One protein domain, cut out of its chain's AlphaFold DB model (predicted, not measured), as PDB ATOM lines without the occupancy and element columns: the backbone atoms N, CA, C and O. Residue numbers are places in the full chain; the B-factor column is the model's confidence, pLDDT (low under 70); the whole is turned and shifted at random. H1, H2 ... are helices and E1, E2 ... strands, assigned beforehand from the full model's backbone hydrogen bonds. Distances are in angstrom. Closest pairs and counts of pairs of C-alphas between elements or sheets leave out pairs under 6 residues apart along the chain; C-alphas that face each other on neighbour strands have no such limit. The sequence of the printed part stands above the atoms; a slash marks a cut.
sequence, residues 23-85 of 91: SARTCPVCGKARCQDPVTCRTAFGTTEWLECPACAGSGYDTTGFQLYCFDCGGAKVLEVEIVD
ATOM      1  N   SER A  23     240.315 213.732 222.150       54.47
ATOM      2  CA  SER A  23     241.728 213.393 222.258       54.47
ATOM      3  C   SER A  23     242.084 212.570 221.022       54.47
ATOM      4  O   SER A  23     241.795 211.374 220.974       54.47
ATOM      5  N   ALA A  24     242.646 213.202 219.997       60.22
ATOM      6  CA  ALA A  24     243.215 212.490 218.866       60.22
ATOM      7  C   ALA A  24     244.557 211.897 219.317       60.22
ATOM      8  O   ALA A  24     245.616 212.401 218.973       60.22
ATOM      9  N   ARG A  25     244.514 210.859 220.162       74.06
ATOM     10  CA  ARG A  25     245.696 210.033 220.416       74.06
ATOM     11  C   ARG A  25     245.859 209.136 219.204       74.06
ATOM     12  O   ARG A  25     245.053 208.231 218.992       74.06
ATOM     13  N   THR A  26     246.841 209.442 218.376       88.25
ATOM     14  CA  THR A  26     247.237 208.562 217.284       88.25
ATOM     15  C   THR A  26     248.163 207.476 217.817       88.25
ATOM     16  O   THR A  26     248.788 207.614 218.869       88.25
ATOM     17  N   CYS A  27     248.197 206.343 217.126       91.94
ATOM     18  CA  CYS A  27     249.174 205.305 217.397       91.94
ATOM     19  C   CYS A  27     250.561 205.792 216.939       91.94
ATOM     20  O   CYS A  27     250.674 206.168 215.774       91.94
ATOM     21  N   PRO A  28     251.603 205.729 217.786       91.12
ATOM     22  CA  PRO A  28     252.959 206.141 217.409       91.12
ATOM     23  C   PRO A  28     253.531 205.332 216.237       91.12
ATOM     24  O   PRO A  28     254.306 205.860 215.457       91.12
ATOM     25  N   VAL A  29     253.090 204.081 216.061       93.94
ATOM     26  CA  VAL A  29     253.567 203.200 214.981       93.94
ATOM     27  C   VAL A  29     252.875 203.482 213.646       93.94
ATOM     28  O   VAL A  29     253.521 203.585 212.615       93.94
ATOM     29  N   CYS A  30     251.539 203.572 213.627       93.31
ATOM     30  CA  CYS A  30     250.785 203.672 212.365       93.31
ATOM     31  C   CYS A  30     250.177 205.056 212.090       93.31
ATOM     32  O   CYS A  30     249.511 205.249 211.071       93.31
ATOM     33  N   GLY A  31     250.317 206.007 213.016       89.25
ATOM     34  CA  GLY A  31     249.787 207.369 212.909       89.25
ATOM     35  C   GLY A  31     248.256 207.471 212.879       89.25
ATOM     36  O   GLY A  31     247.705 208.554 212.684       89.25
ATOM     37  N   LYS A  32     247.519 206.364 213.047       89.94
ATOM     38  CA  LYS A  32     246.049 206.354 213.010       89.94
ATOM     39  C   LYS A  32     245.463 206.453 214.415       89.94
ATOM     40  O   LYS A  32     245.987 205.869 215.357       89.94
ATOM     41  N   ALA A  33     244.316 207.120 214.543       87.06
ATOM     42  CA  ALA A  33     243.544 207.158 215.792       87.06
ATOM     43  C   ALA A  33     242.972 205.780 216.187       87.06
ATOM     44  O   ALA A  33     242.670 205.532 217.351       87.06
ATOM     45  N   ARG A  34     242.818 204.876 215.212       89.88
ATOM     46  CA  ARG A  34     242.439 203.479 215.420       89.88
ATOM     47  C   ARG A  34     243.315 202.602 214.538       89.88
ATOM     48  O   ARG A  34     243.267 202.731 213.317       89.88
ATOM     49  N   CYS A  35     244.105 201.728 215.155       91.56
ATOM     50  CA  CYS A  35     244.929 200.763 214.434       91.56
ATOM     51  C   CYS A  35     244.038 199.804 213.636       91.56
ATOM     52  O   CYS A  35     243.051 199.293 214.171       91.56
ATOM     53  N   GLN A  36     244.405 199.542 212.383       95.06
ATOM     54  CA  GLN A  36     243.778 198.490 211.579       95.06
ATOM     55  C   GLN A  36     244.194 197.099 212.077       95.06
ATOM     56  O   GLN A  36     243.347 196.219 212.189       95.06
ATOM     57  N   ASP A  37     245.466 196.944 212.458       96.69
ATOM     58  CA  ASP A  37     245.997 195.766 213.144       96.69
ATOM     59  C   ASP A  37     246.657 196.177 214.476       96.69
ATOM     60  O   ASP A  37     247.814 196.617 214.509       96.69
ATOM     61  N   PRO A  38     245.918 196.082 215.596       94.25
ATOM     62  CA  PRO A  38     246.435 196.436 216.911       94.25
ATOM     63  C   PRO A  38     247.558 195.518 217.403       94.25
ATOM     64  O   PRO A  38     248.373 195.964 218.209       94.25
ATOM     65  N   VAL A  39     247.593 194.254 216.965       97.19
ATOM     66  CA  VAL A  39     248.591 193.279 217.427       97.19
ATOM     67  C   VAL A  39     249.942 193.635 216.829       97.19
ATOM     68  O   VAL A  39     250.900 193.826 217.573       97.19
ATOM     69  N   THR A  40     249.988 193.850 215.515       96.81
ATOM     70  CA  THR A  40     251.210 194.277 214.823       96.81
ATOM     71  C   THR A  40     251.724 195.615 215.357       96.81
ATOM     72  O   THR A  40     252.906 195.734 215.670       96.81
ATOM     73  N   CYS A  41     250.840 196.602 215.560       95.62
ATOM     74  CA  CYS A  41     251.242 197.890 216.140       95.62
ATOM     75  C   CYS A  41     251.815 197.736 217.554       95.62
ATOM     76  O   CYS A  41     252.767 198.424 217.904       95.62
ATOM     77  N   ARG A  42     251.247 196.849 218.381       94.75
ATOM     78  CA  ARG A  42     251.749 196.605 219.740       94.75
ATOM     79  C   ARG A  42     253.126 195.951 219.721       94.75
ATOM     80  O   ARG A  42     253.979 196.357 220.501       94.75
ATOM     81  N   THR A  43     253.328 194.958 218.859       96.56
ATOM     82  CA  THR A  43     254.621 194.277 218.730       96.56
ATOM     83  C   THR A  43     255.700 195.255 218.284       96.56
ATOM     84  O   THR A  43     256.706 195.370 218.970       96.56
ATOM     85  N   ALA A  44     255.449 196.017 217.215       94.19
ATOM     86  CA  ALA A  44     256.383 197.031 216.727       94.19
ATOM     87  C   ALA A  44     256.689 198.090 217.799       94.19
ATOM     88  O   ALA A  44     257.845 198.412 218.041       94.19
ATOM     89  N   PHE A  45     255.666 198.565 218.519       93.31
ATOM     90  CA  PHE A  45     255.871 199.515 219.612       93.31
ATOM     91  C   PHE A  45     256.807 198.969 220.699       93.31
ATOM     92  O   PHE A  45     257.609 199.724 221.230       93.31
ATOM     93  N   GLY A  46     256.723 197.675 221.024       92.81
ATOM     94  CA  GLY A  46     257.584 197.040 222.026       92.81
ATOM     95  C   GLY A  46     259.013 196.744 221.559       92.81
ATOM     96  O   GLY A  46     259.858 196.460 222.403       92.81
ATOM     97  N   THR A  47     259.282 196.777 220.251       92.94
ATOM     98  CA  THR A  47     260.617 196.529 219.672       92.94
ATOM     99  C   THR A  47     261.342 197.800 219.245       92.94
ATOM    100  O   THR A  47     262.547 197.755 219.023       92.94
ATOM    101  N   THR A  48     260.616 198.906 219.096       88.81
ATOM    102  CA  THR A  48     261.158 200.218 218.734       88.81
ATOM    103  C   THR A  48     261.470 201.022 219.994       88.81
ATOM    104  O   THR A  48     260.748 200.935 220.990       88.81
ATOM    105  N   GLU A  49     262.534 201.819 219.951       90.31
ATOM    106  CA  GLU A  49     262.858 202.761 221.015       90.31
ATOM    107  C   GLU A  49     262.120 204.087 220.807       90.31
ATOM    108  O   GLU A  49     262.047 204.630 219.703       90.31
ATOM    109  N   TRP A  50     261.541 204.604 221.889       89.94
ATOM    110  CA  TRP A  50     260.692 205.787 221.859       89.94
ATOM    111  C   TRP A  50     261.155 206.785 222.902       89.94
ATOM    112  O   TRP A  50     261.433 206.417 224.043       89.94
ATOM    113  N   LEU A  51     261.130 208.061 222.538       91.81
ATOM    114  CA  LEU A  51     261.395 209.154 223.461       91.81
ATOM    115  C   LEU A  51     260.139 210.004 223.636       91.81
ATOM    116  O   LEU A  51     259.346 210.170 222.705       91.81
ATOM    117  N   GLU A  52     259.930 210.534 224.840       91.12
ATOM    118  CA  GLU A  52     258.823 211.455 225.085       91.12
ATOM    119  C   GLU A  52     258.941 212.672 224.168       91.12
ATOM    120  O   GLU A  52     259.997 213.285 224.054       91.12
ATOM    121  N   CYS A  53     257.847 213.039 223.502       88.69
ATOM    122  CA  CYS A  53     257.865 214.149 222.563       88.69
ATOM    123  C   CYS A  53     258.257 215.442 223.304       88.69
ATOM    124  O   CYS A  53     257.482 215.894 224.160       88.69
ATOM    125  N   PRO A  54     259.399 216.074 222.968       88.06
ATOM    126  CA  PRO A  54     259.913 217.222 223.712       88.06
ATOM    127  C   PRO A  54     259.023 218.456 223.545       88.06
ATOM    128  O   PRO A  54     258.897 219.254 224.469       88.06
ATOM    129  N   ALA A  55     258.335 218.579 222.406       86.69
ATOM    130  CA  ALA A  55     257.443 219.701 222.123       86.69
ATOM    131  C   ALA A  55     256.208 219.736 223.036       86.69
ATOM    132  O   ALA A  55     255.714 220.806 223.376       86.69
ATOM    133  N   CYS A  56     255.707 218.569 223.462       86.50
ATOM    134  CA  CYS A  56     254.520 218.482 224.316       86.50
ATOM    135  C   CYS A  56     254.772 217.840 225.683       86.50
ATOM    136  O   CYS A  56     253.803 217.595 226.406       86.50
ATOM    137  N   ALA A  57     256.032 217.539 226.020       87.31
ATOM    138  CA  ALA A  57     256.448 216.868 227.254       87.31
ATOM    139  C   ALA A  57     255.572 215.642 227.594       87.31
ATOM    140  O   ALA A  57     255.003 215.542 228.680       87.31
ATOM    141  N   GLY A  58     255.328 214.769 226.608       86.69
ATOM    142  CA  GLY A  58     254.503 213.562 226.784       86.69
ATOM    143  C   GLY A  58     252.993 213.801 226.985       86.69
ATOM    144  O   GLY A  58     252.194 212.855 227.084       86.69
ATOM    145  N   SER A  59     252.528 215.055 226.999       85.44
ATOM    146  CA  SER A  59     251.105 215.361 227.176       85.44
ATOM    147  C   SER A  59     250.275 214.914 225.967       85.44
ATOM    148  O   SER A  59     249.171 214.386 226.142       85.44
ATOM    149  N   GLY A  60     250.842 215.022 224.759       85.06
ATOM    150  CA  GLY A  60     250.154 214.807 223.484       85.06
ATOM    151  C   GLY A  60     249.268 215.987 223.072       85.06
ATOM    152  O   GLY A  60     248.533 215.874 222.093       85.06
ATOM    153  N   TYR A  61     249.331 217.103 223.801       82.44
ATOM    154  CA  TYR A  61     248.546 218.309 223.561       82.44
ATOM    155  C   TYR A  61     249.461 219.478 223.221       82.44
ATOM    156  O   TYR A  61     250.550 219.602 223.778       82.44
ATOM    157  N   ASP A  62     248.996 220.331 222.317       76.69
ATOM    158  CA  ASP A  62     249.587 221.647 222.127       76.69
ATOM    159  C   ASP A  62     249.095 222.561 223.259       76.69
ATOM    160  O   ASP A  62     247.893 222.667 223.516       76.69
ATOM    161  N   THR A  63     250.029 223.169 223.988       68.00
ATOM    162  CA  THR A  63     249.742 224.094 225.093       68.00
ATOM    163  C   THR A  63     249.698 225.552 224.639       68.00
ATOM    164  O   THR A  63     249.373 226.425 225.443       68.00
ATOM    165  N   THR A  64     249.999 225.828 223.367       68.00
ATOM    166  CA  THR A  64     250.179 227.182 222.828       68.00
ATOM    167  C   THR A  64     248.950 227.736 222.093       68.00
ATOM    168  O   THR A  64     248.920 228.926 221.782       68.00
ATOM    169  N   GLY A  65     247.893 226.936 221.873       63.72
ATOM    170  CA  GLY A  65     246.697 227.370 221.134       63.72
ATOM    171  C   GLY A  65     245.406 226.582 221.408       63.72
ATOM    172  O   GLY A  65     245.269 225.878 222.405       63.72
ATOM    173  N   PHE A  66     244.424 226.708 220.501       66.06
ATOM    174  CA  PHE A  66     243.169 225.927 220.504       66.06
ATOM    175  C   PHE A  66     243.327 224.517 219.894       66.06
ATOM    176  O   PHE A  66     242.353 223.762 219.809       66.06
ATOM    177  N   GLN A  67     244.534 224.155 219.449       61.53
ATOM    178  CA  GLN A  67     244.832 222.858 218.852       61.53
ATOM    179  C   GLN A  67     244.759 221.752 219.921       61.53
ATOM    180  O   GLN A  67     245.441 221.778 220.938       61.53
ATOM    181  N   LEU A  68     243.912 220.744 219.691       74.94
ATOM    182  CA  LEU A  68     243.629 219.679 220.668       74.94
ATOM    183  C   LEU A  68     244.618 218.498 220.613       74.94
ATOM    184  O   LEU A  68     244.367 217.466 221.242       74.94
ATOM    185  N   TYR A  69     245.702 218.620 219.847       79.44
ATOM    186  CA  TYR A  69     246.755 217.614 219.722       79.44
ATOM    187  C   TYR A  69     248.094 218.284 219.397       79.44
ATOM    188  O   TYR A  69     248.125 219.316 218.733       79.44
ATOM    189  N   CYS A  70     249.189 217.686 219.862       85.69
ATOM    190  CA  CYS A  70     250.537 218.105 219.487       85.69
ATOM    191  C   CYS A  70     250.811 217.714 218.028       85.69
ATOM    192  O   CYS A  70     250.681 216.536 217.683       85.69
ATOM    193  N   PHE A  71     251.176 218.686 217.187       85.44
ATOM    194  CA  PHE A  71     251.432 218.466 215.762       85.44
ATOM    195  C   PHE A  71     252.681 217.610 215.526       85.44
ATOM    196  O   PHE A  71     252.638 216.713 214.692       85.44
ATOM    197  N   ASP A  72     253.734 217.803 216.326       86.88
ATOM    198  CA  ASP A  72     255.018 217.110 216.149       86.88
ATOM    199  C   ASP A  72     254.908 215.594 216.331       86.88
ATOM    200  O   ASP A  72     255.461 214.829 215.551       86.88
ATOM    201  N   CYS A  73     254.152 215.141 217.337       87.81
ATOM    202  CA  CYS A  73     253.912 213.710 217.570       87.81
ATOM    203  C   CYS A  73     252.539 213.230 217.081       87.81
ATOM    204  O   CYS A  73     252.136 212.110 217.389       87.81
ATOM    205  N   GLY A  74     251.752 214.086 216.421       85.81
ATOM    206  CA  GLY A  74     250.367 213.783 216.049       85.81
ATOM    207  C   GLY A  74     249.466 213.379 217.230       85.81
ATOM    208  O   GLY A  74     248.485 212.660 217.035       85.81
ATOM    209  N   GLY A  75     249.812 213.768 218.462       87.38
ATOM    210  CA  GLY A  75     249.141 213.344 219.698       87.38
ATOM    211  C   GLY A  75     249.544 211.963 220.243       87.38
ATOM    212  O   GLY A  75     248.946 211.509 221.224       87.38
ATOM    213  N   ALA A  76     250.548 211.299 219.658       90.06
ATOM    214  CA  ALA A  76     251.057 209.999 220.105       90.06
ATOM    215  C   ALA A  76     251.894 210.066 221.392       90.06
ATOM    216  O   ALA A  76     252.108 209.035 222.027       90.06
ATOM    217  N   LYS A  77     252.309 211.276 221.806       90.56
ATOM    218  CA  LYS A  77     253.087 211.601 223.025       90.56
ATOM    219  C   LYS A  77     254.559 211.217 222.979       90.56
ATOM    220  O   LYS A  77     255.326 211.737 223.782       90.56
ATOM    221  N   VAL A  78     254.943 210.360 222.048       90.56
ATOM    222  CA  VAL A  78     256.311 209.888 221.854       90.56
ATOM    223  C   VAL A  78     256.721 210.038 220.396       90.56
ATOM    224  O   VAL A  78     255.861 210.163 219.522       90.56
ATOM    225  N   LEU A  79     258.026 210.037 220.156       89.44
ATOM    226  CA  LEU A  79     258.650 210.011 218.838       89.44
ATOM    227  C   LEU A  79     259.608 208.819 218.772       89.44
ATOM    228  O   LEU A  79     260.223 208.472 219.781       89.44
ATOM    229  N   GLU A  80     259.685 208.185 217.605       89.69
ATOM    230  CA  GLU A  80     260.681 207.147 217.333       89.69
ATOM    231  C   GLU A  80     262.068 207.788 217.339       89.69
ATOM    232  O   GLU A  80     262.249 208.880 216.791       89.69
ATOM    233  N   VAL A  81     263.025 207.136 217.993       85.50
ATOM    234  CA  VAL A  81     264.415 207.585 218.009       85.50
ATOM    235  C   VAL A  81     265.298 206.586 217.285       85.50
ATOM    236  O   VAL A  81     265.260 205.389 217.551       85.50
ATOM    237  N   GLU A  82     266.138 207.105 216.399       74.38
ATOM    238  CA  GLU A  82     267.330 206.404 215.943       74.38
ATOM    239  C   GLU A  82     268.500 206.927 216.778       74.38
ATOM    240  O   GLU A  82     268.839 208.113 216.716       74.38
ATOM    241  N   ILE A  83     269.104 206.066 217.600       61.03
ATOM    242  CA  ILE A  83     270.342 206.414 218.302       61.03
ATOM    243  C   ILE A  83     271.451 206.448 217.250       61.03
ATOM    244  O   ILE A  83     271.940 205.413 216.804       61.03
ATOM    245  N   VAL A  84     271.838 207.649 216.831       66.62
ATOM    246  CA  VAL A  84     273.054 207.839 216.045       66.62
ATOM    247  C   VAL A  84     274.209 207.904 217.037       66.62
ATOM    248  O   VAL A  84     274.358 208.907 217.737       66.62
ATOM    249  N   ASP A  85     275.014 206.842 217.122       55.41
ATOM    250  CA  ASP A  85     276.282 206.878 217.850       55.41
ATOM    251  C   ASP A  85     277.154 207.991 217.253       55.41
ATOM    252  O   ASP A  85     277.716 207.866 216.162       55.41
TER     253      ASP A  85
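Overview. This is residues 23 to 85 of the 91 residues of an uncharacterized protein of Streptomyces sp. KM273126 (UniProt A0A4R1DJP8). Little regular structure: a flat domain made mostly of loops, with one helix, H1, along one edge, a tiny hairpin, E1 and E2, nearer the middle, and the long loop of residues 53 to 77 reaching to the edge opposite H1. The printed part has 63 residues, 16 of them in named elements, in the order H1, E1, E2; the class is mixed and the sheet antiparallel. It is compact, with a radius of gyration of the C-alphas of 12.1 A, and spans 34 by 34 by 12 A.

Arrangement. E1, residues 50 to 52, and E2, residues 78 to 80, form an antiparallel hairpin at 145 degrees. N 51 and O 79 are within hydrogen-bond range at 2.9 A. H1, residues 38 to 47, is apart from E2, and every O i to N i+4 pair in it is within hydrogen-bond range.

Along the chain. H1 measures 14.4 A from C-alpha 38 at (246.435, 196.436, 216.911) to C-alpha 47. E1 measures 6.8 A; E2 measures 6.9 A and ends at C-alpha 80 at (260.681, 207.147, 217.333).

Size, cuts and confidence. The C-alphas farthest apart, of Phe 66 and Asp 85, are 38.3 A apart. The printed part has no cut. The link from H1 to E1 is tight, that from E1 to E2 long. The model's pLDDT is under 70 at residues 23 to 24, 63 to 67 and 83 to 85.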